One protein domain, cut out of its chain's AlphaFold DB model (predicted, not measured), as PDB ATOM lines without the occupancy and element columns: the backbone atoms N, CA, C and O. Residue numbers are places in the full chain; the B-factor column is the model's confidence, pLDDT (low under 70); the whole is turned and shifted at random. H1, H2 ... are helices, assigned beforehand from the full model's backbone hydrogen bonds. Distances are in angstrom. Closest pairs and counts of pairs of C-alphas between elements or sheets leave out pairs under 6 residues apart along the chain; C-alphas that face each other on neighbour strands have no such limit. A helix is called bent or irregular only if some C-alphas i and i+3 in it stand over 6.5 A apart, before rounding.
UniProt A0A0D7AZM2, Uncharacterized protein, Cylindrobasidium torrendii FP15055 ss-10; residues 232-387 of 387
ATOM      1  N   PRO A 232      38.683 -42.843 -20.361       73.56
ATOM      2  CA  PRO A 232      38.682 -42.578 -21.808       73.56
ATOM      3  C   PRO A 232      40.091 -42.625 -22.433       73.56
ATOM      4  O   PRO A 232      41.067 -42.311 -21.749       73.56
ATOM      5  N   HIS A 233      40.175 -42.947 -23.733       82.25
ATOM      6  CA  HIS A 233      41.429 -43.038 -24.500       82.25
ATOM      7  C   HIS A 233      42.148 -41.683 -24.544       82.25
ATOM      8  O   HIS A 233      41.755 -40.768 -25.276       82.25
ATOM      9  N   GLN A 234      43.197 -41.524 -23.740       85.88
ATOM     10  CA  GLN A 234      43.859 -40.237 -23.526       85.88
ATOM     11  C   GLN A 234      44.554 -39.707 -24.781       85.88
ATOM     12  O   GLN A 234      44.480 -38.508 -25.056       85.88
ATOM     13  N   LEU A 235      45.233 -40.562 -25.547       88.50
ATOM     14  CA  LEU A 235      45.949 -40.123 -26.747       88.50
ATOM     15  C   LEU A 235      44.994 -39.707 -27.866       88.50
ATOM     16  O   LEU A 235      45.199 -38.660 -28.478       88.50
ATOM     17  N   ILE A 236      43.919 -40.469 -28.076       89.31
ATOM     18  CA  ILE A 236      42.874 -40.124 -29.048       89.31
ATOM     19  C   ILE A 236      42.193 -38.811 -28.649       89.31
ATOM     20  O   ILE A 236      41.972 -37.942 -29.492       89.31
ATOM     21  N   ARG A 237      41.907 -38.624 -27.355       89.06
ATOM     22  CA  ARG A 237      41.356 -37.364 -26.847       89.06
ATOM     23  C   ARG A 237      42.284 -36.186 -27.143       89.06
ATOM     24  O   ARG A 237      41.821 -35.169 -27.644       89.06
ATOM     25  N   ASN A 238      43.579 -36.326 -26.860       91.00
ATOM     26  CA  ASN A 238      44.561 -35.274 -27.132       91.00
ATOM     27  C   ASN A 238      44.666 -34.955 -28.625       91.00
ATOM     28  O   ASN A 238      44.718 -33.782 -28.976       91.00
ATOM     29  N   LEU A 239      44.614 -35.966 -29.497       91.69
ATOM     30  CA  LEU A 239      44.563 -35.762 -30.944       91.69
ATOM     31  C   LEU A 239      43.325 -34.962 -31.360       91.69
ATOM     32  O   LEU A 239      43.431 -33.999 -32.112       91.69
ATOM     33  N   GLY A 240      42.150 -35.303 -30.825       89.75
ATOM     34  CA  GLY A 240      40.917 -34.578 -31.133       89.75
ATOM     35  C   GLY A 240      40.845 -33.158 -30.563       89.75
ATOM     36  O   GLY A 240      39.993 -32.388 -30.997       89.75
ATOM     37  N   LEU A 241      41.718 -32.806 -29.615       90.62
ATOM     38  CA  LEU A 241      41.854 -31.453 -29.067       90.62
ATOM     39  C   LEU A 241      42.819 -30.570 -29.869       90.62
ATOM     40  O   LEU A 241      42.890 -29.375 -29.595       90.62
ATOM     41  N   MET A 242      43.551 -31.123 -30.840       89.44
ATOM     42  CA  MET A 242      44.438 -30.344 -31.702       89.44
ATOM     43  C   MET A 242      43.616 -29.568 -32.744       89.44
ATOM     44  O   MET A 242      43.001 -30.202 -33.604       89.44
ATOM     45  N   PRO A 243      43.624 -28.220 -32.731       85.81
ATOM     46  CA  PRO A 243      42.813 -27.425 -33.657       85.81
ATOM     47  C   PRO A 243      43.192 -27.639 -35.126       85.81
ATOM     48  O   PRO A 243      42.324 -27.718 -35.987       85.81
ATOM     49  N   ASP A 244      44.487 -27.799 -35.401       86.75
ATOM     50  CA  ASP A 244      44.999 -27.896 -36.771       86.75
ATOM     51  C   ASP A 244      44.946 -29.325 -37.336       86.75
ATOM     52  O   ASP A 244      45.152 -29.515 -38.535       86.75
ATOM     53  N   PHE A 245      44.677 -30.338 -36.498       89.62
ATOM     54  CA  PHE A 245      44.693 -31.741 -36.920       89.62
ATOM     55  C   PHE A 245      43.701 -32.029 -38.057       89.62
ATOM     56  O   PHE A 245      44.144 -32.568 -39.073       89.62
ATOM     57  N   PRO A 246      42.406 -31.650 -37.970       88.62
ATOM     58  CA  PRO A 246      41.459 -31.890 -39.057       88.62
ATOM     59  C   PRO A 246      41.902 -31.263 -40.380       88.62
ATOM     60  O   PRO A 246      41.863 -31.925 -41.415       88.62
ATOM     61  N   THR A 247      42.377 -30.016 -40.343       88.38
ATOM     62  CA  THR A 247      42.825 -29.286 -41.537       88.38
ATOM     63  C   THR A 247      44.054 -29.941 -42.161       88.38
ATOM     64  O   THR A 247      44.032 -30.288 -43.337       88.38
ATOM     65  N   GLN A 248      45.094 -30.211 -41.368       88.25
ATOM     66  CA  GLN A 248      46.320 -30.839 -41.869       88.25
ATOM     67  C   GLN A 248      46.062 -32.264 -42.378       88.25
ATOM     68  O   GLN A 248      46.618 -32.672 -43.395       88.25
ATOM     69  N   ALA A 249      45.187 -33.024 -41.715       86.56
ATOM     70  CA  ALA A 249      44.780 -34.343 -42.182       86.56
ATOM     71  C   ALA A 249      44.057 -34.265 -43.538       86.56
ATOM     72  O   ALA A 249      44.355 -35.062 -44.425       86.56
ATOM     73  N   MET A 250      43.168 -33.285 -43.737       86.62
ATOM     74  CA  MET A 250      42.522 -33.043 -45.032       86.62
ATOM     75  C   MET A 250      43.516 -32.637 -46.124       86.62
ATOM     76  O   MET A 250      43.415 -33.150 -47.237       86.62
ATOM     77  N   ASP A 251      44.500 -31.790 -45.818       85.19
ATOM     78  CA  ASP A 251      45.552 -31.420 -46.775       85.19
ATOM     79  C   ASP A 251      46.323 -32.658 -47.261       85.19
ATOM     80  O   ASP A 251      46.623 -32.792 -48.450       85.19
ATOM     81  N   HIS A 252      46.589 -33.609 -46.360       81.50
ATOM     82  CA  HIS A 252      47.192 -34.890 -46.727       81.50
ATOM     83  C   HIS A 252      46.264 -35.741 -47.599       81.50
ATOM     84  O   HIS A 252      46.716 -36.260 -48.615       81.50
ATOM     85  N   ILE A 253      44.977 -35.854 -47.259       79.75
ATOM     86  CA  ILE A 253      43.978 -36.558 -48.082       79.75
ATOM     87  C   ILE A 253      43.941 -35.969 -49.504       79.75
ATOM     88  O   ILE A 253      43.962 -36.707 -50.490       79.75
ATOM     89  N   GLN A 254      43.962 -34.641 -49.624       80.44
ATOM     90  CA  GLN A 254      43.942 -33.962 -50.915       80.44
ATOM     91  C   GLN A 254      45.238 -34.163 -51.707       80.44
ATOM     92  O   GLN A 254      45.183 -34.370 -52.915       80.44
ATOM     93  N   LEU A 255      46.403 -34.157 -51.053       77.81
ATOM     94  CA  LEU A 255      47.679 -34.456 -51.711       77.81
ATOM     95  C   LEU A 255      47.678 -35.859 -52.331       77.81
ATOM     96  O   LEU A 255      48.192 -36.063 -53.426       77.81
ATOM     97  N   ILE A 256      47.053 -36.812 -51.649       73.94
ATOM     98  CA  ILE A 256      46.938 -38.204 -52.080       73.94
ATOM     99  C   ILE A 256      46.022 -38.321 -53.311       73.94
ATOM    100  O   ILE A 256      46.397 -38.958 -54.300       73.94
ATOM    101  N   ILE A 257      44.874 -37.631 -53.286       73.94
ATOM    102  CA  ILE A 257      43.983 -37.447 -54.444       73.94
ATOM    103  C   ILE A 257      44.752 -36.848 -55.625       73.94
ATOM    104  O   ILE A 257      44.716 -37.382 -56.732       73.94
ATOM    105  N   ASP A 258      45.472 -35.755 -55.387       76.12
ATOM    106  CA  ASP A 258      46.219 -35.030 -56.407       76.12
ATOM    107  C   ASP A 258      47.295 -35.900 -57.065       76.12
ATOM    108  O   ASP A 258      47.411 -35.876 -58.290       76.12
ATOM    109  N   CYS A 259      48.052 -36.674 -56.281       70.31
ATOM    110  CA  CYS A 259      49.038 -37.627 -56.795       70.31
ATOM    111  C   CYS A 259      48.378 -38.660 -57.719       70.31
ATOM    112  O   CYS A 259      48.857 -38.905 -58.824       70.31
ATOM    113  N   HIS A 260      47.232 -39.217 -57.319       67.62
ATOM    114  CA  HIS A 260      46.520 -40.203 -58.140       67.62
ATOM    115  C   HIS A 260      45.953 -39.611 -59.433       67.62
ATOM    116  O   HIS A 260      46.017 -40.245 -60.486       67.62
ATOM    117  N   MET A 261      45.437 -38.383 -59.370       70.44
ATOM    118  CA  MET A 261      44.829 -37.707 -60.517       70.44
ATOM    119  C   MET A 261      45.859 -37.146 -61.505       70.44
ATOM    120  O   MET A 261      45.596 -37.128 -62.708       70.44
ATOM    121  N   LYS A 262      47.012 -36.661 -61.025       66.69
ATOM    122  CA  LYS A 262      48.052 -36.048 -61.870       66.69
ATOM    123  C   LYS A 262      48.937 -37.079 -62.555       66.69
ATOM    124  O   LYS A 262      49.289 -36.867 -63.715       66.69
ATOM    125  N   ASP A 263      49.283 -38.170 -61.873       57.94
ATOM    126  CA  ASP A 263      50.371 -39.013 -62.360       57.94
ATOM    127  C   ASP A 263      49.936 -40.099 -63.339       57.94
ATOM    128  O   ASP A 263      50.774 -40.507 -64.133       57.94
ATOM    129  N   GLY A 264      48.665 -40.529 -63.371       53.34
ATOM    130  CA  GLY A 264      48.068 -41.399 -64.409       53.34
ATOM    131  C   GLY A 264      48.752 -42.752 -64.720       53.34
ATOM    132  O   GLY A 264      48.160 -43.583 -65.404       53.34
ATOM    133  N   ALA A 265      49.985 -42.981 -64.260       48.84
ATOM    134  CA  ALA A 265      50.882 -44.109 -64.461       48.84
ATOM    135  C   ALA A 265      52.281 -43.774 -63.868       48.84
ATOM    136  O   ALA A 265      53.024 -43.005 -64.477       48.84
ATOM    137  N   LYS A 266      52.685 -44.499 -62.801       47.56
ATOM    138  CA  LYS A 266      54.026 -44.615 -62.137       47.56
ATOM    139  C   LYS A 266      54.183 -43.760 -60.865       47.56
ATOM    140  O   LYS A 266      53.857 -42.593 -60.898       47.56
ATOM    141  N   THR A 267      54.722 -44.244 -59.742       47.38
ATOM    142  CA  THR A 267      55.346 -45.530 -59.360       47.38
ATOM    143  C   THR A 267      54.496 -46.224 -58.282       47.38
ATOM    144  O   THR A 267      53.924 -45.544 -57.436       47.38
ATOM    145  N   LEU A 268      54.386 -47.564 -58.291       51.12
ATOM    146  CA  LEU A 268      53.578 -48.281 -57.284       51.12
ATOM    147  C   LEU A 268      53.987 -47.914 -55.840       51.12
ATOM    148  O   LEU A 268      53.124 -47.745 -54.990       51.12
ATOM    149  N   SER A 269      55.277 -47.668 -55.582       57.00
ATOM    150  CA  SER A 269      55.804 -47.437 -54.231       57.00
ATOM    151  C   SER A 269      55.353 -46.130 -53.562       57.00
ATOM    152  O   SER A 269      55.076 -46.123 -52.362       57.00
ATOM    153  N   GLU A 270      55.289 -45.013 -54.296       60.25
ATOM    154  CA  GLU A 270      54.831 -43.732 -53.724       60.25
ATOM    155  C   GLU A 270      53.316 -43.756 -53.501       60.25
ATOM    156  O   GLU A 270      52.835 -43.352 -52.442       60.25
ATOM    157  N   SER A 271      52.580 -44.336 -54.452       63.19
ATOM    158  CA  SER A 271      51.144 -44.594 -54.336       63.19
ATOM    159  C   SER A 271      50.805 -45.442 -53.103       63.19
ATOM    160  O   SER A 271      49.897 -45.090 -52.350       63.19
ATOM    161  N   ASP A 272      51.557 -46.518 -52.856       64.62
ATOM    162  CA  ASP A 272      51.347 -47.421 -51.718       64.62
ATOM    163  C   ASP A 272      51.677 -46.763 -50.368       64.62
ATOM    164  O   ASP A 272      50.968 -46.959 -49.374       64.62
ATOM    165  N   THR A 273      52.722 -45.927 -50.332       67.12
ATOM    166  CA  THR A 273      53.091 -45.148 -49.139       67.12
ATOM    167  C   THR A 273      51.980 -44.163 -48.781       67.12
ATOM    168  O   THR A 273      51.508 -44.132 -47.646       67.12
ATOM    169  N   HIS A 274      51.497 -43.412 -49.770       73.94
ATOM    170  CA  HIS A 274      50.391 -42.477 -49.609       73.94
ATOM    171  C   HIS A 274      49.089 -43.172 -49.197       73.94
ATOM    172  O   HIS A 274      48.434 -42.732 -48.254       73.94
ATOM    173  N   ALA A 275      48.743 -44.301 -49.820       70.19
ATOM    174  CA  ALA A 275      47.582 -45.094 -49.418       70.19
ATOM    175  C   ALA A 275      47.689 -45.563 -47.957       70.19
ATOM    176  O   ALA A 275      46.700 -45.543 -47.218       70.19
ATOM    177  N   THR A 276      48.897 -45.926 -47.513       71.69
ATOM    178  CA  THR A 276      49.133 -46.341 -46.129       71.69
ATOM    179  C   THR A 276      48.912 -45.203 -45.133       71.69
ATOM    180  O   THR A 276      48.233 -45.373 -44.114       71.69
ATOM    181  N   GLU A 277      49.432 -44.018 -45.450       77.75
ATOM    182  CA  GLU A 277      49.227 -42.809 -44.653       77.75
ATOM    183  C   GLU A 277      47.743 -42.421 -44.582       77.75
ATOM    184  O   GLU A 277      47.235 -42.140 -43.495       77.75
ATOM    185  N   PHE A 278      47.024 -42.469 -45.709       78.81
ATOM    186  CA  PHE A 278      45.594 -42.156 -45.781       78.81
ATOM    187  C   PHE A 278      44.758 -43.031 -44.851       78.81
ATOM    188  O   PHE A 278      43.998 -42.529 -44.025       78.81
ATOM    189  N   LEU A 279      44.907 -44.348 -44.977       75.31
ATOM    190  CA  LEU A 279      44.151 -45.306 -44.177       75.31
ATOM    191  C   LEU A 279      44.457 -45.143 -42.681       75.31
ATOM    192  O   LEU A 279      43.566 -45.264 -41.840       75.31
ATOM    193  N   THR A 280      45.707 -44.812 -42.350       78.81
ATOM    194  CA  THR A 280      46.112 -44.519 -40.974       78.81
ATOM    195  C   THR A 280      45.413 -43.261 -40.442       78.81
ATOM    196  O   THR A 280      44.852 -43.291 -39.348       78.81
ATOM    197  N   ILE A 281      45.368 -42.176 -41.224       85.56
ATOM    198  CA  ILE A 281      44.634 -40.945 -40.877       85.56
ATOM    199  C   ILE A 281      43.135 -41.227 -40.713       85.56
ATOM    200  O   ILE A 281      42.515 -40.752 -39.761       85.56
ATOM    201  N   LEU A 282      42.551 -42.042 -41.593       80.06
ATOM    202  CA  LEU A 282      41.147 -42.429 -41.513       80.06
ATOM    203  C   LEU A 282      40.833 -43.172 -40.208       80.06
ATOM    204  O   LEU A 282      39.834 -42.884 -39.550       80.06
ATOM    205  N   TRP A 283      41.696 -44.102 -39.807       81.50
ATOM    206  CA  TRP A 283      41.546 -44.800 -38.534       81.50
ATOM    207  C   TRP A 283      41.627 -43.830 -37.345       81.50
ATOM    208  O   TRP A 283      40.805 -43.903 -36.428       81.50
ATOM    209  N   MET A 284      42.546 -42.860 -37.389       87.00
ATOM    210  CA  MET A 284      42.633 -41.810 -36.368       87.00
ATOM    211  C   MET A 284      41.346 -40.973 -36.301       87.00
ATOM    212  O   MET A 284      40.856 -40.688 -35.206       87.00
ATOM    213  N   PHE A 285      40.751 -40.631 -37.450       87.06
ATOM    214  CA  PHE A 285      39.452 -39.956 -37.512       87.06
ATOM    215  C   PHE A 285      38.337 -40.767 -36.854       87.06
ATOM    216  O   PHE A 285      37.578 -40.214 -36.057       87.06
ATOM    217  N   ILE A 286      38.264 -42.074 -37.124       81.81
ATOM    218  CA  ILE A 286      37.298 -42.972 -36.476       81.81
ATOM    219  C   ILE A 286      37.490 -42.962 -34.961       81.81
ATOM    220  O   ILE A 286      36.517 -42.817 -34.221       81.81
ATOM    221  N   GLY A 287      38.734 -43.085 -34.493       83.19
ATOM    222  CA  GLY A 287      39.054 -43.064 -33.068       83.19
ATOM    223  C   GLY A 287      38.544 -41.795 -32.386       83.19
ATOM    224  O   GLY A 287      37.837 -41.869 -31.374       83.19
ATOM    225  N   VAL A 288      38.846 -40.627 -32.962       89.00
ATOM    226  CA  VAL A 288      38.403 -39.342 -32.404       89.00
ATOM    227  C   VAL A 288      36.882 -39.220 -32.437       89.00
ATOM    228  O   VAL A 288      36.274 -38.883 -31.420       89.00
ATOM    229  N   ALA A 289      36.252 -39.543 -33.564       83.56
ATOM    230  CA  ALA A 289      34.809 -39.445 -33.718       83.56
ATOM    231  C   ALA A 289      34.064 -40.362 -32.729       83.56
ATOM    232  O   ALA A 289      33.145 -39.912 -32.042       83.56
ATOM    233  N   ASN A 290      34.518 -41.609 -32.565       80.94
ATOM    234  CA  ASN A 290      33.973 -42.548 -31.584       80.94
ATOM    235  C   ASN A 290      34.145 -42.047 -30.150       80.94
ATOM    236  O   ASN A 290      33.228 -42.198 -29.345       80.94
ATOM    237  N   THR A 291      35.285 -41.428 -29.836       84.88
ATOM    238  CA  THR A 291      35.537 -40.831 -28.517       84.88
ATOM    239  C   THR A 291      34.556 -39.698 -28.225       84.88
ATOM    240  O   THR A 291      34.017 -39.631 -27.122       84.88
ATOM    241  N   ILE A 292      34.261 -38.841 -29.207       83.44
ATOM    242  CA  ILE A 292      33.293 -37.746 -29.040       83.44
ATOM    243  C   ILE A 292      31.863 -38.284 -28.890       83.44
ATOM    244  O   ILE A 292      31.123 -37.826 -28.020       83.44
ATOM    245  N   VAL A 293      31.459 -39.248 -29.722       78.25
ATOM    246  CA  VAL A 293      30.092 -39.802 -29.720       78.25
ATOM    247  C   VAL A 293      29.823 -40.654 -28.479       78.25
ATOM    248  O   VAL A 293      28.714 -40.628 -27.946       78.25
ATOM    249  N   SER A 294      30.832 -41.387 -28.005       77.69
ATOM    250  CA  SER A 294      30.710 -42.314 -26.871       77.69
ATOM    251  C   SER A 294      30.953 -41.649 -25.513       77.69
ATOM    252  O   SER A 294      30.816 -42.304 -24.479       77.69
ATOM    253  N   ALA A 295      31.307 -40.361 -25.490       77.38
ATOM    254  CA  ALA A 295      31.509 -39.615 -24.256       77.38
ATOM    255  C   ALA A 295      30.206 -39.518 -23.449       77.38
ATOM    256  O   ALA A 295      29.198 -38.969 -23.901       77.38
ATOM    257  N   THR A 296      30.235 -40.044 -22.225       68.75
ATOM    258  CA  THR A 296      29.102 -40.014 -21.291       68.75
ATOM    259  C   THR A 296      28.911 -38.634 -20.658       68.75
ATOM    260  O   THR A 296      27.775 -38.240 -20.389       68.75
ATOM    261  N   ASP A 297      29.997 -37.876 -20.478       72.12
ATOM    262  CA  ASP A 297      29.979 -36.473 -20.065       72.12
ATOM    263  C   ASP A 297      30.252 -35.556 -21.268       72.12
ATOM    264  O   ASP A 297      31.298 -35.612 -21.915       72.12
ATOM    265  N   LYS A 298      29.294 -34.675 -21.574       68.06
ATOM    266  CA  LYS A 298      29.407 -33.723 -22.690       68.06
ATOM    267  C   LYS A 298      30.468 -32.651 -22.450       68.06
ATOM    268  O   LYS A 298      30.978 -32.092 -23.419       68.06
ATOM    269  N   SER A 299      30.785 -32.344 -21.193       69.62
ATOM    270  CA  SER A 299      31.808 -31.353 -20.858       69.62
ATOM    271  C   SER A 299      33.213 -31.832 -21.235       69.62
ATOM    272  O   SER A 299      34.038 -31.022 -21.651       69.62
ATOM    273  N   ASP A 300      33.449 -33.148 -21.223       67.75
ATOM    274  CA  ASP A 300      34.759 -33.744 -21.499       67.75
ATOM    275  C   ASP A 300      35.198 -33.650 -22.963       67.75
ATOM    276  O   ASP A 300      36.404 -33.684 -23.243       67.75
ATOM    277  N   VAL A 301      34.238 -33.515 -23.882       81.38
ATOM    278  CA  VAL A 301      34.464 -33.494 -25.336       81.38
ATOM    279  C   VAL A 301      33.914 -32.244 -26.024       81.38
ATOM    280  O   VAL A 301      33.969 -32.159 -27.248       81.38
ATOM    281  N   SER A 302      33.401 -31.257 -25.277       84.19
ATOM    282  CA  SER A 302      32.809 -30.041 -25.866       84.19
ATOM    283  C   SER A 302      33.795 -29.305 -26.776       84.19
ATOM    284  O   SER A 302      33.448 -28.968 -27.904       84.19
ATOM    285  N   ALA A 303      35.042 -29.137 -26.323       86.44
ATOM    286  CA  ALA A 303      36.092 -28.487 -27.106       86.44
ATOM    287  C   ALA A 303      36.448 -29.277 -28.379       86.44
ATOM    288  O   ALA A 303      36.564 -28.695 -29.453       86.44
ATOM    289  N   MET A 304      36.545 -30.610 -28.287       88.56
ATOM    290  CA  MET A 304      36.774 -31.466 -29.462       88.56
ATOM    291  C   MET A 304      35.621 -31.326 -30.457       88.56
ATOM    292  O   MET A 304      35.832 -31.149 -31.650       88.56
ATOM    293  N   LYS A 305      34.380 -31.364 -29.963       86.00
ATOM    294  CA  LYS A 305      33.189 -31.230 -30.797       86.00
ATOM    295  C   LYS A 305      33.156 -29.887 -31.527       86.00
ATOM    296  O   LYS A 305      32.791 -29.861 -32.696       86.00
ATOM    297  N   GLU A 306      33.526 -28.796 -30.863       86.94
ATOM    298  CA  GLU A 306      33.597 -27.466 -31.480       86.94
ATOM    299  C   GLU A 306      34.601 -27.421 -32.634       86.94
ATOM    300  O   GLU A 306      34.214 -27.021 -33.730       86.94
ATOM    301  N   ILE A 307      35.825 -27.915 -32.413       87.75
ATOM    302  CA  ILE A 307      36.872 -28.014 -33.445       87.75
ATOM    303  C   ILE A 307      36.370 -28.846 -34.634       87.75
ATOM    304  O   ILE A 307      36.401 -28.419 -35.784       87.75
ATOM    305  N   TRP A 308      35.853 -30.046 -34.372       87.62
ATOM    306  CA  TRP A 308      35.521 -31.000 -35.432       87.62
ATOM    307  C   TRP A 308      34.260 -30.644 -36.212       87.62
ATOM    308  O   TRP A 308      34.150 -30.979 -37.390       87.62
ATOM    309  N   MET A 309      33.310 -29.946 -35.591       85.00
ATOM    310  CA  MET A 309      32.117 -29.462 -36.285       85.00
ATOM    311  C   MET A 309      32.432 -28.398 -37.336       85.00
ATOM    312  O   MET A 309      31.688 -28.298 -38.311       85.00
ATOM    313  N   GLU A 310      33.489 -27.608 -37.151       85.81
ATOM    314  CA  GLU A 310      33.914 -26.613 -38.139       85.81
ATOM    315  C   GLU A 310      34.362 -27.277 -39.447       85.81
ATOM    316  O   GLU A 310      34.047 -26.788 -40.528       85.81
ATOM    317  N   HIS A 311      34.989 -28.452 -39.344       86.38
ATOM    318  CA  HIS A 311      35.588 -29.167 -40.473       86.38
ATOM    319  C   HIS A 311      34.765 -30.366 -40.966       86.38
ATOM    320  O   HIS A 311      35.108 -30.982 -41.971       86.38
ATOM    321  N   ALA A 312      33.665 -30.717 -40.291       83.38
ATOM    322  CA  ALA A 312      32.913 -31.948 -40.540       83.38
ATOM    323  C   ALA A 312      32.498 -32.134 -42.008       83.38
ATOM    324  O   ALA A 312      32.622 -33.228 -42.558       83.38
ATOM    325  N   ARG A 313      32.014 -31.068 -42.658       81.31
ATOM    326  CA  ARG A 313      31.603 -31.123 -44.067       81.31
ATOM    327  C   ARG A 313      32.792 -31.378 -44.990       81.31
ATOM    328  O   ARG A 313      32.686 -32.217 -45.879       81.31
ATOM    329  N   ASP A 314      33.890 -30.668 -44.769       84.00
ATOM    330  CA  ASP A 314      35.075 -30.740 -45.618       84.00
ATOM    331  C   ASP A 314      35.743 -32.114 -45.497       84.00
ATOM    332  O   ASP A 314      36.074 -32.720 -46.514       84.00
ATOM    333  N   ILE A 315      35.796 -32.674 -44.282       83.69
ATOM    334  CA  ILE A 315      36.280 -34.039 -44.030       83.69
ATOM    335  C   ILE A 315      35.429 -35.061 -44.798       83.69
ATOM    336  O   ILE A 315      35.972 -35.907 -45.507       83.69
ATOM    337  N   ILE A 316      34.095 -34.968 -44.705       80.62
ATOM    338  CA  ILE A 316      33.180 -35.874 -45.422       80.62
ATOM    339  C   ILE A 316      33.385 -35.772 -46.937       80.62
ATOM    340  O   ILE A 316      33.426 -36.797 -47.623       80.62
ATOM    341  N   CYS A 317      33.516 -34.554 -47.467       80.31
ATOM    342  CA  CYS A 317      33.746 -34.324 -48.890       80.31
ATOM    343  C   CYS A 317      35.092 -34.898 -49.351       80.31
ATOM    344  O   CYS A 317      35.117 -35.641 -50.331       80.31
ATOM    345  N   ALA A 318      36.181 -34.619 -48.631       80.88
ATOM    346  CA  ALA A 318      37.518 -35.118 -48.952       80.88
ATOM    347  C   ALA A 318      37.567 -36.655 -48.933       80.88
ATOM    348  O   ALA A 318      38.054 -37.280 -49.874       80.88
ATOM    349  N   MET A 319      36.976 -37.281 -47.912       78.00
ATOM    350  CA  MET A 319      36.912 -38.741 -47.802       78.00
ATOM    351  C   MET A 319      36.050 -39.382 -48.896       78.00
ATOM    352  O   MET A 319      36.423 -40.424 -49.431       78.00
ATOM    353  N   SER A 320      34.929 -38.754 -49.264       77.12
ATOM    354  CA  SER A 320      34.081 -39.233 -50.367       77.12
ATOM    355  C   SER A 320      34.820 -39.166 -51.707       77.12
ATOM    356  O   SER A 320      34.780 -40.118 -52.480       77.12
ATOM    357  N   HIS A 321      35.558 -38.082 -51.962       76.69
ATOM    358  CA  HIS A 321      36.353 -37.939 -53.181       76.69
ATOM    359  C   HIS A 321      37.485 -38.980 -53.250       76.69
ATOM    360  O   HIS A 321      37.702 -39.595 -54.293       76.69
ATOM    361  N   CYS A 322      38.148 -39.257 -52.120       73.62
ATOM    362  CA  CYS A 322      39.097 -40.365 -52.014       73.62
ATOM    363  C   CYS A 322      38.457 -41.715 -52.344       73.62
ATOM    364  O   CYS A 322      39.027 -42.470 -53.128       73.62
ATOM    365  N   LEU A 323      37.285 -42.028 -51.778       72.06
ATOM    366  CA  LEU A 323      36.579 -43.279 -52.074       72.06
ATOM    367  C   LEU A 323      36.277 -43.442 -53.564       72.06
ATOM    368  O   LEU A 323      36.381 -44.549 -54.082       72.06
ATOM    369  N   GLU A 324      35.896 -42.365 -54.247       72.12
ATOM    370  CA  GLU A 324      35.603 -42.408 -55.679       72.12
ATOM    371  C   GLU A 324      36.857 -42.706 -56.500       72.12
ATOM    372  O   GLU A 324      36.852 -43.639 -57.301       72.12
ATOM    373  N   ILE A 325      37.947 -41.980 -56.250       68.06
ATOM    374  CA  ILE A 325      39.206 -42.144 -56.989       68.06
ATOM    375  C   ILE A 325      39.838 -43.517 -56.727       68.06
ATOM    376  O   ILE A 325      40.351 -44.160 -57.644       68.06
ATOM    377  N   TYR A 326      39.795 -43.996 -55.482       65.75
ATOM    378  CA  TYR A 326      40.450 -45.247 -55.086       65.75
ATOM    379  C   TYR A 326      39.570 -46.491 -55.205       65.75
ATOM    380  O   TYR A 326      40.083 -47.600 -55.363       65.75
ATOM    381  N   GLY A 327      38.246 -46.345 -55.148       61.00
ATOM    382  CA  GLY A 327      37.311 -47.439 -55.409       61.00
ATOM    383  C   GLY A 327      37.399 -47.945 -56.851       61.00
ATOM    384  O   GLY A 327      37.149 -49.118 -57.111       61.00
ATOM    385  N   GLU A 328      37.818 -47.085 -57.782       55.75
ATOM    386  CA  GLU A 328      38.022 -47.427 -59.191       55.75
ATOM    387  C   GLU A 328      39.377 -48.116 -59.461       55.75
ATOM    388  O   GLU A 328      39.519 -48.790 -60.482       55.75
ATOM    389  N   SER A 329      40.356 -48.015 -58.547       54.53
ATOM    390  CA  SER A 329      41.730 -48.514 -58.745       54.53
ATOM    391  C   SER A 329      42.035 -49.886 -58.119       54.53
ATOM    392  O   SER A 329      43.055 -50.487 -58.454       54.53
ATOM    393  N   GLY A 330      41.167 -50.425 -57.250       50.78
ATOM    394  CA  GLY A 330      41.196 -51.827 -56.787       50.78
ATOM    395  C   GLY A 330      42.439 -52.297 -56.002       50.78
ATOM    396  O   GLY A 330      42.594 -53.496 -55.787       50.78
ATOM    397  N   GLY A 331      43.339 -51.394 -55.588       53.56
ATOM    398  CA  GLY A 331      44.693 -51.753 -55.129       53.56
ATOM    399  C   GLY A 331      44.913 -51.980 -53.624       53.56
ATOM    400  O   GLY A 331      45.972 -52.471 -53.242       53.56
ATOM    401  N   TRP A 332      43.970 -51.638 -52.741       54.34
ATOM    402  CA  TRP A 332      44.248 -51.556 -51.290       54.34
ATOM    403  C   TRP A 332      44.029 -52.858 -50.501       54.34
ATOM    404  O   TRP A 332      44.615 -53.025 -49.433       54.34
ATOM    405  N   GLU A 333      43.253 -53.816 -51.018       49.72
ATOM    406  CA  GLU A 333      42.929 -55.072 -50.312       49.72
ATOM    407  C   GLU A 333      44.137 -56.012 -50.104       49.72
ATOM    408  O   GLU A 333      44.035 -57.006 -49.381       49.72
ATOM    409  N   ALA A 334      45.279 -55.709 -50.730       45.66
ATOM    410  CA  ALA A 334      46.499 -56.512 -50.678       45.66
ATOM    411  C   ALA A 334      47.532 -56.036 -49.636       45.66
ATOM    412  O   ALA A 334      48.524 -56.733 -49.429       45.66
ATOM    413  N   GLN A 335      47.329 -54.889 -48.973       47.12
ATOM    414  CA  GLN A 335      48.335 -54.333 -48.059       47.12
ATOM    415  C   GLN A 335      48.405 -55.137 -46.733       47.12
ATOM    416  O   GLN A 335      47.375 -55.308 -46.073       47.12
ATOM    417  N   PRO A 336      49.584 -55.636 -46.298       42.25
ATOM    418  CA  PRO A 336      49.706 -56.572 -45.170       42.25
ATOM    419  C   PRO A 336      49.148 -56.067 -43.835       42.25
ATOM    420  O   PRO A 336      48.570 -56.837 -43.075       42.25
ATOM    421  N   TRP A 337      49.257 -54.770 -43.559       44.72
ATOM    422  CA  TRP A 337      48.718 -54.180 -42.333       44.72
ATOM    423  C   TRP A 337      47.197 -53.935 -42.426       44.72
ATOM    424  O   TRP A 337      46.491 -54.006 -41.423       44.72
ATOM    425  N   PHE A 338      46.657 -53.749 -43.639       39.03
ATOM    426  CA  PHE A 338      45.213 -53.707 -43.901       39.03
ATOM    427  C   PHE A 338      44.549 -55.075 -43.651       39.03
ATOM    428  O   PHE A 338      43.403 -55.156 -43.208       39.03
ATOM    429  N   MET A 339      45.292 -56.169 -43.852       39.97
ATOM    430  CA  MET A 339      44.835 -57.532 -43.548       39.97
ATOM    431  C   MET A 339      44.588 -57.779 -42.051       39.97
ATOM    432  O   MET A 339      43.843 -58.698 -41.717       39.97
ATOM    433  N   GLU A 340      45.161 -56.978 -41.149       44.03
ATOM    434  CA  GLU A 340      44.903 -57.074 -39.705       44.03
ATOM    435  C   GLU A 340      43.572 -56.390 -39.317       44.03
ATOM    436  O   GLU A 340      42.869 -56.843 -38.414       44.03
ATOM    437  N   TYR A 341      43.141 -55.386 -40.094       45.66
ATOM    438  CA  TYR A 341      41.871 -54.656 -39.935       45.66
ATOM    439  C   TYR A 341      40.755 -55.131 -40.880       45.66
ATOM    440  O   TYR A 341      39.713 -54.482 -40.999       45.66
ATOM    441  N   ARG A 342      40.925 -56.306 -41.503       43.47
ATOM    442  CA  ARG A 342      40.048 -56.928 -42.521       43.47
ATOM    443  C   ARG A 342      38.582 -57.143 -42.130       43.47
ATOM    444  O   ARG A 342      37.822 -57.713 -42.908       43.47
ATOM    445  N   THR A 343      38.168 -56.756 -40.931       50.62
ATOM    446  CA  THR A 343      36.768 -56.860 -40.520       50.62
ATOM    447  C   THR A 343      35.885 -55.810 -41.194       50.62
ATOM    448  O   THR A 343      34.666 -55.976 -41.176       50.62
ATOM    449  N   ARG A 344      36.455 -54.747 -41.795       60.00
ATOM    450  CA  ARG A 344      35.690 -53.616 -42.349       60.00
ATOM    451  C   ARG A 344      36.266 -53.095 -43.667       60.00
ATOM    452  O   ARG A 344      37.475 -52.947 -43.798       60.00
ATOM    453  N   SER A 345      35.398 -52.788 -44.632       68.69
ATOM    454  CA  SER A 345      35.817 -52.157 -45.891       68.69
ATOM    455  C   SER A 345      36.176 -50.677 -45.690       68.69
ATOM    456  O   SER A 345      35.711 -50.037 -44.743       68.69
ATOM    457  N   LEU A 346      36.978 -50.102 -46.595       69.69
ATOM    458  CA  LEU A 346      37.253 -48.660 -46.622       69.69
ATOM    459  C   LEU A 346      35.967 -47.823 -46.713       69.69
ATOM    460  O   LEU A 346      35.838 -46.782 -46.063       69.69
ATOM    461  N   GLU A 347      34.999 -48.315 -47.486       73.81
ATOM    462  CA  GLU A 347      33.662 -47.738 -47.580       73.81
ATOM    463  C   GLU A 347      32.976 -47.735 -46.206       73.81
ATOM    464  O   GLU A 347      32.523 -46.687 -45.758       73.81
ATOM    465  N   ASP A 348      32.983 -48.858 -45.476       74.81
ATOM    466  CA  ASP A 348      32.408 -48.938 -44.124       74.81
ATOM    467  C   ASP A 348      33.083 -47.976 -43.139       74.81
ATOM    468  O   ASP A 348      32.401 -47.349 -42.332       74.81
ATOM    469  N   MET A 349      34.411 -47.859 -43.188       73.12
ATOM    470  CA  MET A 349      35.160 -46.946 -42.318       73.12
ATOM    471  C   MET A 349      34.832 -45.482 -42.616       73.12
ATOM    472  O   MET A 349      34.632 -44.684 -41.702       73.12
ATOM    473  N   THR A 350      34.718 -45.136 -43.896       74.88
ATOM    474  CA  THR A 350      34.357 -43.784 -44.331       74.88
ATOM    475  C   THR A 350      32.922 -43.431 -43.946       74.88
ATOM    476  O   THR A 350      32.672 -42.333 -43.446       74.88
ATOM    477  N   ILE A 351      31.993 -44.377 -44.121       76.31
ATOM    478  CA  ILE A 351      30.600 -44.253 -43.678       76.31
ATOM    479  C   ILE A 351      30.550 -43.952 -42.180       76.31
ATOM    480  O   ILE A 351      29.835 -43.043 -41.768       76.31
ATOM    481  N   ASP A 352      31.304 -44.686 -41.364       74.56
ATOM    482  CA  ASP A 352      31.301 -44.515 -39.911       74.56
ATOM    483  C   ASP A 352      31.755 -43.129 -39.472       74.56
ATOM    484  O   ASP A 352      31.077 -42.489 -38.666       74.56
ATOM    485  N   VAL A 353      32.871 -42.643 -40.024       76.75
ATOM    486  CA  VAL A 353      33.354 -41.286 -39.734       76.75
ATOM    487  C   VAL A 353      32.294 -40.269 -40.119       76.75
ATOM    488  O   VAL A 353      31.963 -39.394 -39.320       76.75
ATOM    489  N   ALA A 354      31.718 -40.398 -41.313       78.88
ATOM    490  CA  ALA A 354      30.720 -39.458 -41.785       78.88
ATOM    491  C   ALA A 354      29.446 -39.474 -40.931       78.88
ATOM    492  O   ALA A 354      28.940 -38.413 -40.577       78.88
ATOM    493  N   VAL A 355      28.950 -40.651 -40.544       76.94
ATOM    494  CA  VAL A 355      27.805 -40.786 -39.634       76.94
ATOM    495  C   VAL A 355      28.115 -40.142 -38.282       76.94
ATOM    496  O   VAL A 355      27.305 -39.365 -37.778       76.94
ATOM    497  N   CYS A 356      29.304 -40.377 -37.719       75.69
ATOM    498  CA  CYS A 356      29.708 -39.754 -36.460       75.69
ATOM    499  C   CYS A 356      29.807 -38.222 -36.573       75.69
ATOM    500  O   CYS A 356      29.312 -37.504 -35.704       75.69
ATOM    501  N   LEU A 357      30.393 -37.703 -37.656       78.69
ATOM    502  CA  LEU A 357      30.488 -36.265 -37.931       78.69
ATOM    503  C   LEU A 357      29.111 -35.614 -38.102       78.69
ATOM    504  O   LEU A 357      28.859 -34.537 -37.556       78.69
ATOM    505  N   LEU A 358      28.194 -36.281 -38.802       75.25
ATOM    506  CA  LEU A 358      26.816 -35.826 -38.965       75.25
ATOM    507  C   LEU A 358      26.070 -35.804 -37.621       75.25
ATOM    508  O   LEU A 358      25.454 -34.791 -37.287       75.25
ATOM    509  N   HIS A 359      26.222 -36.841 -36.791       73.12
ATOM    510  CA  HIS A 359      25.694 -36.846 -35.421       73.12
ATOM    511  C   HIS A 359      26.250 -35.703 -34.563       73.12
ATOM    512  O   HIS A 359      25.539 -35.137 -33.728       73.12
ATOM    513  N   MET A 360      27.517 -35.325 -34.754       75.00
ATOM    514  CA  MET A 360      28.080 -34.163 -34.070       75.00
ATOM    515  C   MET A 360      27.397 -32.865 -34.521       75.00
ATOM    516  O   MET A 360      27.025 -32.055 -33.663       75.00
ATOM    517  N   CYS A 361      27.154 -32.703 -35.821       69.06
ATOM    518  CA  CYS A 361      26.520 -31.518 -36.408       69.06
ATOM    519  C   CYS A 361      25.027 -31.366 -36.051       69.06
ATOM    520  O   CYS A 361      24.536 -30.239 -35.950       69.06
ATOM    521  N   ASP A 362      24.318 -32.465 -35.778       64.50
ATOM    522  CA  ASP A 362      22.867 -32.476 -35.525       64.50
ATOM    523  C   ASP A 362      22.403 -31.653 -34.318       64.50
ATOM    524  O   ASP A 362      21.278 -31.146 -34.322       64.50
ATOM    525  N   ASN A 363      23.276 -31.383 -33.340       52.88
ATOM    526  CA  ASN A 363      22.958 -30.436 -32.260       52.88
ATOM    527  C   ASN A 363      22.701 -28.999 -32.768       52.88
ATOM    528  O   ASN A 363      22.170 -28.185 -32.016       52.88
ATOM    529  N   ARG A 364      23.060 -28.676 -34.020       45.84
ATOM    530  CA  ARG A 364      22.695 -27.425 -34.706       45.84
ATOM    531  C   ARG A 364      21.634 -27.616 -35.810       45.84
ATOM    532  O   ARG A 364      21.061 -26.619 -36.232       45.84
ATOM    533  N   TRP A 365      21.414 -28.838 -36.319       41.22
ATOM    534  CA  TRP A 365      20.698 -29.083 -37.592       41.22
ATOM    535  C   TRP A 365      19.316 -29.746 -37.425       41.22
ATOM    536  O   TRP A 365      18.519 -29.723 -38.360       41.22
ATOM    537  N   GLY A 366      18.973 -30.243 -36.230       36.88
ATOM    538  CA  GLY A 366      17.585 -30.550 -35.856       36.88
ATOM    539  C   GLY A 366      16.911 -31.703 -36.621       36.88
ATOM    540  O   GLY A 366      15.695 -31.659 -36.809       36.88
ATOM    541  N   ALA A 367      17.659 -32.725 -37.047       38.09
ATOM    542  CA  ALA A 367      17.153 -33.889 -37.787       38.09
ATOM    543  C   ALA A 367      17.470 -35.224 -37.056       38.09
ATOM    544  O   ALA A 367      18.275 -35.227 -36.125       38.09
ATOM    545  N   PRO A 368      16.782 -36.348 -37.371       45.25
ATOM    546  CA  PRO A 368      16.928 -37.607 -36.637       45.25
ATOM    547  C   PRO A 368      18.258 -38.307 -36.949       45.25
ATOM    548  O   PRO A 368      18.815 -38.116 -38.023       45.25
ATOM    549  N   LEU A 369      18.699 -39.167 -36.017       53.62
ATOM    550  CA  LEU A 369      19.902 -40.004 -36.102       53.62
ATOM    551  C   LEU A 369      20.157 -40.513 -37.534       53.62
ATOM    552  O   LEU A 369      19.392 -41.335 -38.041       53.62
ATOM    553  N   TYR A 370      21.243 -40.047 -38.159       57.06
ATOM    554  CA  TYR A 370      21.664 -40.513 -39.477       57.06
ATOM    555  C   TYR A 370      21.960 -42.013 -39.453       57.06
ATOM    556  O   TYR A 370      22.834 -42.490 -38.735       57.06
ATOM    557  N   SER A 371      21.231 -42.771 -40.265       59.31
ATOM    558  CA  SER A 371      21.538 -44.175 -40.513       59.31
ATOM    559  C   SER A 371      22.558 -44.311 -41.647       59.31
ATOM    560  O   SER A 371      22.700 -43.422 -42.489       59.31
ATOM    561  N   ARG A 372      23.198 -45.480 -41.763       56.75
ATOM    562  CA  ARG A 372      24.005 -45.851 -42.942       56.75
ATOM    563  C   ARG A 372      23.276 -45.568 -44.264       56.75
ATOM    564  O   ARG A 372      23.885 -45.126 -45.230       56.75
ATOM    565  N   ARG A 373      21.955 -45.775 -44.307       62.38
ATOM    566  CA  ARG A 373      21.121 -45.496 -45.485       62.38
ATOM    567  C   ARG A 373      21.043 -43.997 -45.808       62.38
ATOM    568  O   ARG A 373      20.972 -43.644 -46.983       62.38
ATOM    569  N   ASP A 374      21.055 -43.130 -44.800       65.06
ATOM    570  CA  ASP A 374      21.014 -41.677 -44.987       65.06
ATOM    571  C   ASP A 374      22.357 -41.141 -45.481       65.06
ATOM    572  O   ASP A 374      22.377 -40.299 -46.379       65.06
ATOM    573  N   PHE A 375      23.468 -41.705 -44.992       64.75
ATOM    574  CA  PHE A 375      24.784 -41.426 -45.560       64.75
ATOM    575  C   PHE A 375      24.881 -41.886 -47.017       64.75
ATOM    576  O   PHE A 375      25.287 -41.091 -47.852       64.75
ATOM    577  N   MET A 376      24.449 -43.104 -47.371       65.75
ATOM    578  CA  MET A 376      24.514 -43.561 -48.770       65.75
ATOM    579  C   MET A 376      23.746 -42.634 -49.724       65.75
ATOM    580  O   MET A 376      24.225 -42.333 -50.813       65.75
ATOM    581  N   ARG A 377      22.598 -42.092 -49.294       67.94
ATOM    582  CA  ARG A 377      21.859 -41.069 -50.057       67.94
ATOM    583  C   ARG A 377      22.606 -39.739 -50.156       67.94
ATOM    584  O   ARG A 377      22.485 -39.051 -51.166       67.94
ATOM    585  N   LEU A 378      23.313 -39.330 -49.102       65.00
ATOM    586  CA  LEU A 378      24.154 -38.131 -49.118       65.00
ATOM    587  C   LEU A 378      25.365 -38.329 -50.035       65.00
ATOM    588  O   LEU A 378      25.650 -37.453 -50.841       65.00
ATOM    589  N   HIS A 379      26.014 -39.487 -49.965       62.41
ATOM    590  CA  HIS A 379      27.118 -39.884 -50.827       62.41
ATOM    591  C   HIS A 379      26.695 -39.894 -52.301       62.41
ATOM    592  O   HIS A 379      27.355 -39.276 -53.123       62.41
ATOM    593  N   GLU A 380      25.533 -40.465 -52.642       67.44
ATOM    594  CA  GLU A 380      24.968 -40.386 -54.000       67.44
ATOM    595  C   GLU A 380      24.727 -38.939 -54.464       67.44
ATOM    596  O   GLU A 380      24.951 -38.620 -55.632       67.44
ATOM    597  N   LYS A 381      24.297 -38.043 -53.563       62.78
ATOM    598  CA  LYS A 381      24.128 -36.612 -53.869       62.78
ATOM    599  C   LYS A 381      25.462 -35.893 -54.065       62.78
ATOM    600  O   LYS A 381      25.553 -35.081 -54.976       62.78
ATOM    601  N   ILE A 382      26.461 -36.173 -53.228       56.34
ATOM    602  CA  ILE A 382      27.820 -35.625 -53.352       56.34
ATOM    603  C   ILE A 382      28.433 -36.102 -54.674       56.34
ATOM    604  O   ILE A 382      28.867 -35.280 -55.474       56.34
ATOM    605  N   ARG A 383      28.328 -37.397 -54.977       58.50
ATOM    606  CA  ARG A 383      28.763 -38.003 -56.242       58.50
ATOM    607  C   ARG A 383      28.117 -37.363 -57.469       58.50
ATOM    608  O   ARG A 383      28.761 -37.189 -58.497       58.50
ATOM    609  N   ALA A 384      26.839 -37.001 -57.372       59.72
ATOM    610  CA  ALA A 384      26.121 -36.296 -58.433       59.72
ATOM    611  C   ALA A 384      26.492 -34.805 -58.565       59.72
ATOM    612  O   ALA A 384      26.119 -34.199 -59.561       59.72
ATOM    613  N   GLN A 385      27.157 -34.210 -57.569       51.22
ATOM    614  CA  GLN A 385      27.658 -32.828 -57.599       51.22
ATOM    615  C   GLN A 385      29.131 -32.736 -58.016       51.22
ATOM    616  O   GLN A 385      29.552 -31.686 -58.495       51.22
ATOM    617  N   ILE A 386      29.907 -33.799 -57.785       46.19
ATOM    618  CA  ILE A 386      31.313 -33.917 -58.201       46.19
ATOM    619  C   ILE A 386      31.420 -34.203 -59.710       46.19
ATOM    620  O   ILE A 386      32.361 -33.743 -60.354       46.19
ATOM    621  N   ARG A 387      30.455 -34.940 -60.271       44.19
ATOM    622  CA  ARG A 387      30.286 -35.143 -61.721       44.19
ATOM    623  C   ARG A 387      29.629 -33.943 -62.384       44.19
ATOM    624  O   ARG A 387      30.015 -33.648 -63.537       44.19
TER     625      ARG A 387
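AT A GLANCE: This is residues 232 to 387 of the 387 residues of an uncharacterized protein of Cylindrobasidium torrendii FP15055 ss-10 (UniProt A0A0D7AZM2). Four helical pieces, H2, H3, H4b and H5, make an up-and-down bundle, each running against the one before it; H1 crosses H3 outside the bundle, H6 crosses H5, and H4a turns off steeply from H4b. The 156 printed residues include six named helices, H1 to H6 in chain order, and no named strand; the class is all helix. The whole is compact, with a radius of gyration of the C-alphas of 15.8 A and spans of 49 by 35 by 29 A.

HOW THE PARTS SIT: Start at H1, residues 234 to 240, then H2, residues 245 to 263. H3, residues 268 to 294, forms a hairpin with H2 at a shallow tilt of 29 degrees; their closest C-alphas, Ile 256 and His 274, are 6.0 A apart. Residues 284 to 291 of H3 touch H1, about perpendicular at 75 degrees; look at Gly 240 and Val 288, closest C-alphas 5.5 A apart. H4, residues 302 to 327, assigned as one helix by its hydrogen bonds, is bent, with C-alphas 310 and 313 7.8 A apart; its arms are H4a, residues 302 to 310, and H4b, residues 313 to 327. H4b touches H2, closest C-alphas Ile 257 and Cys 322, 6.2 A. H5, residues 346 to 365, only just irregular with C-alphas 360 and 363 6.6 A apart, forms a hairpin with H4b at 17 degrees, closest C-alphas Ile 316 and Ala 354, 5.7 A. H6, residues 372 to 386, touches H5, about perpendicular at 85 degrees, closest C-alphas Val 355 and Phe 375, 6.7 A. O i to N i+4 pairs are within hydrogen-bond range throughout H1, H2, H3, H4b and H6, in 4 of 5 in H4a and 14 of 16 in H5.

IN THESE COORDINATES: Find C-alpha 234 at (43.859, -40.237, -23.526), where H1 begins. H2 is 27.1 A long, H3 38.5 A and H5 27.2 A. H6 ends at C-alpha 386, (31.313, -33.917, -58.201).

THE WHOLE: The printed part has no cut. Residues 328 to 345 form the long link to H5. Mean pLDDT of the printed part is 70.5; residues 325 to 346 and 361 to 387 are among those under 70.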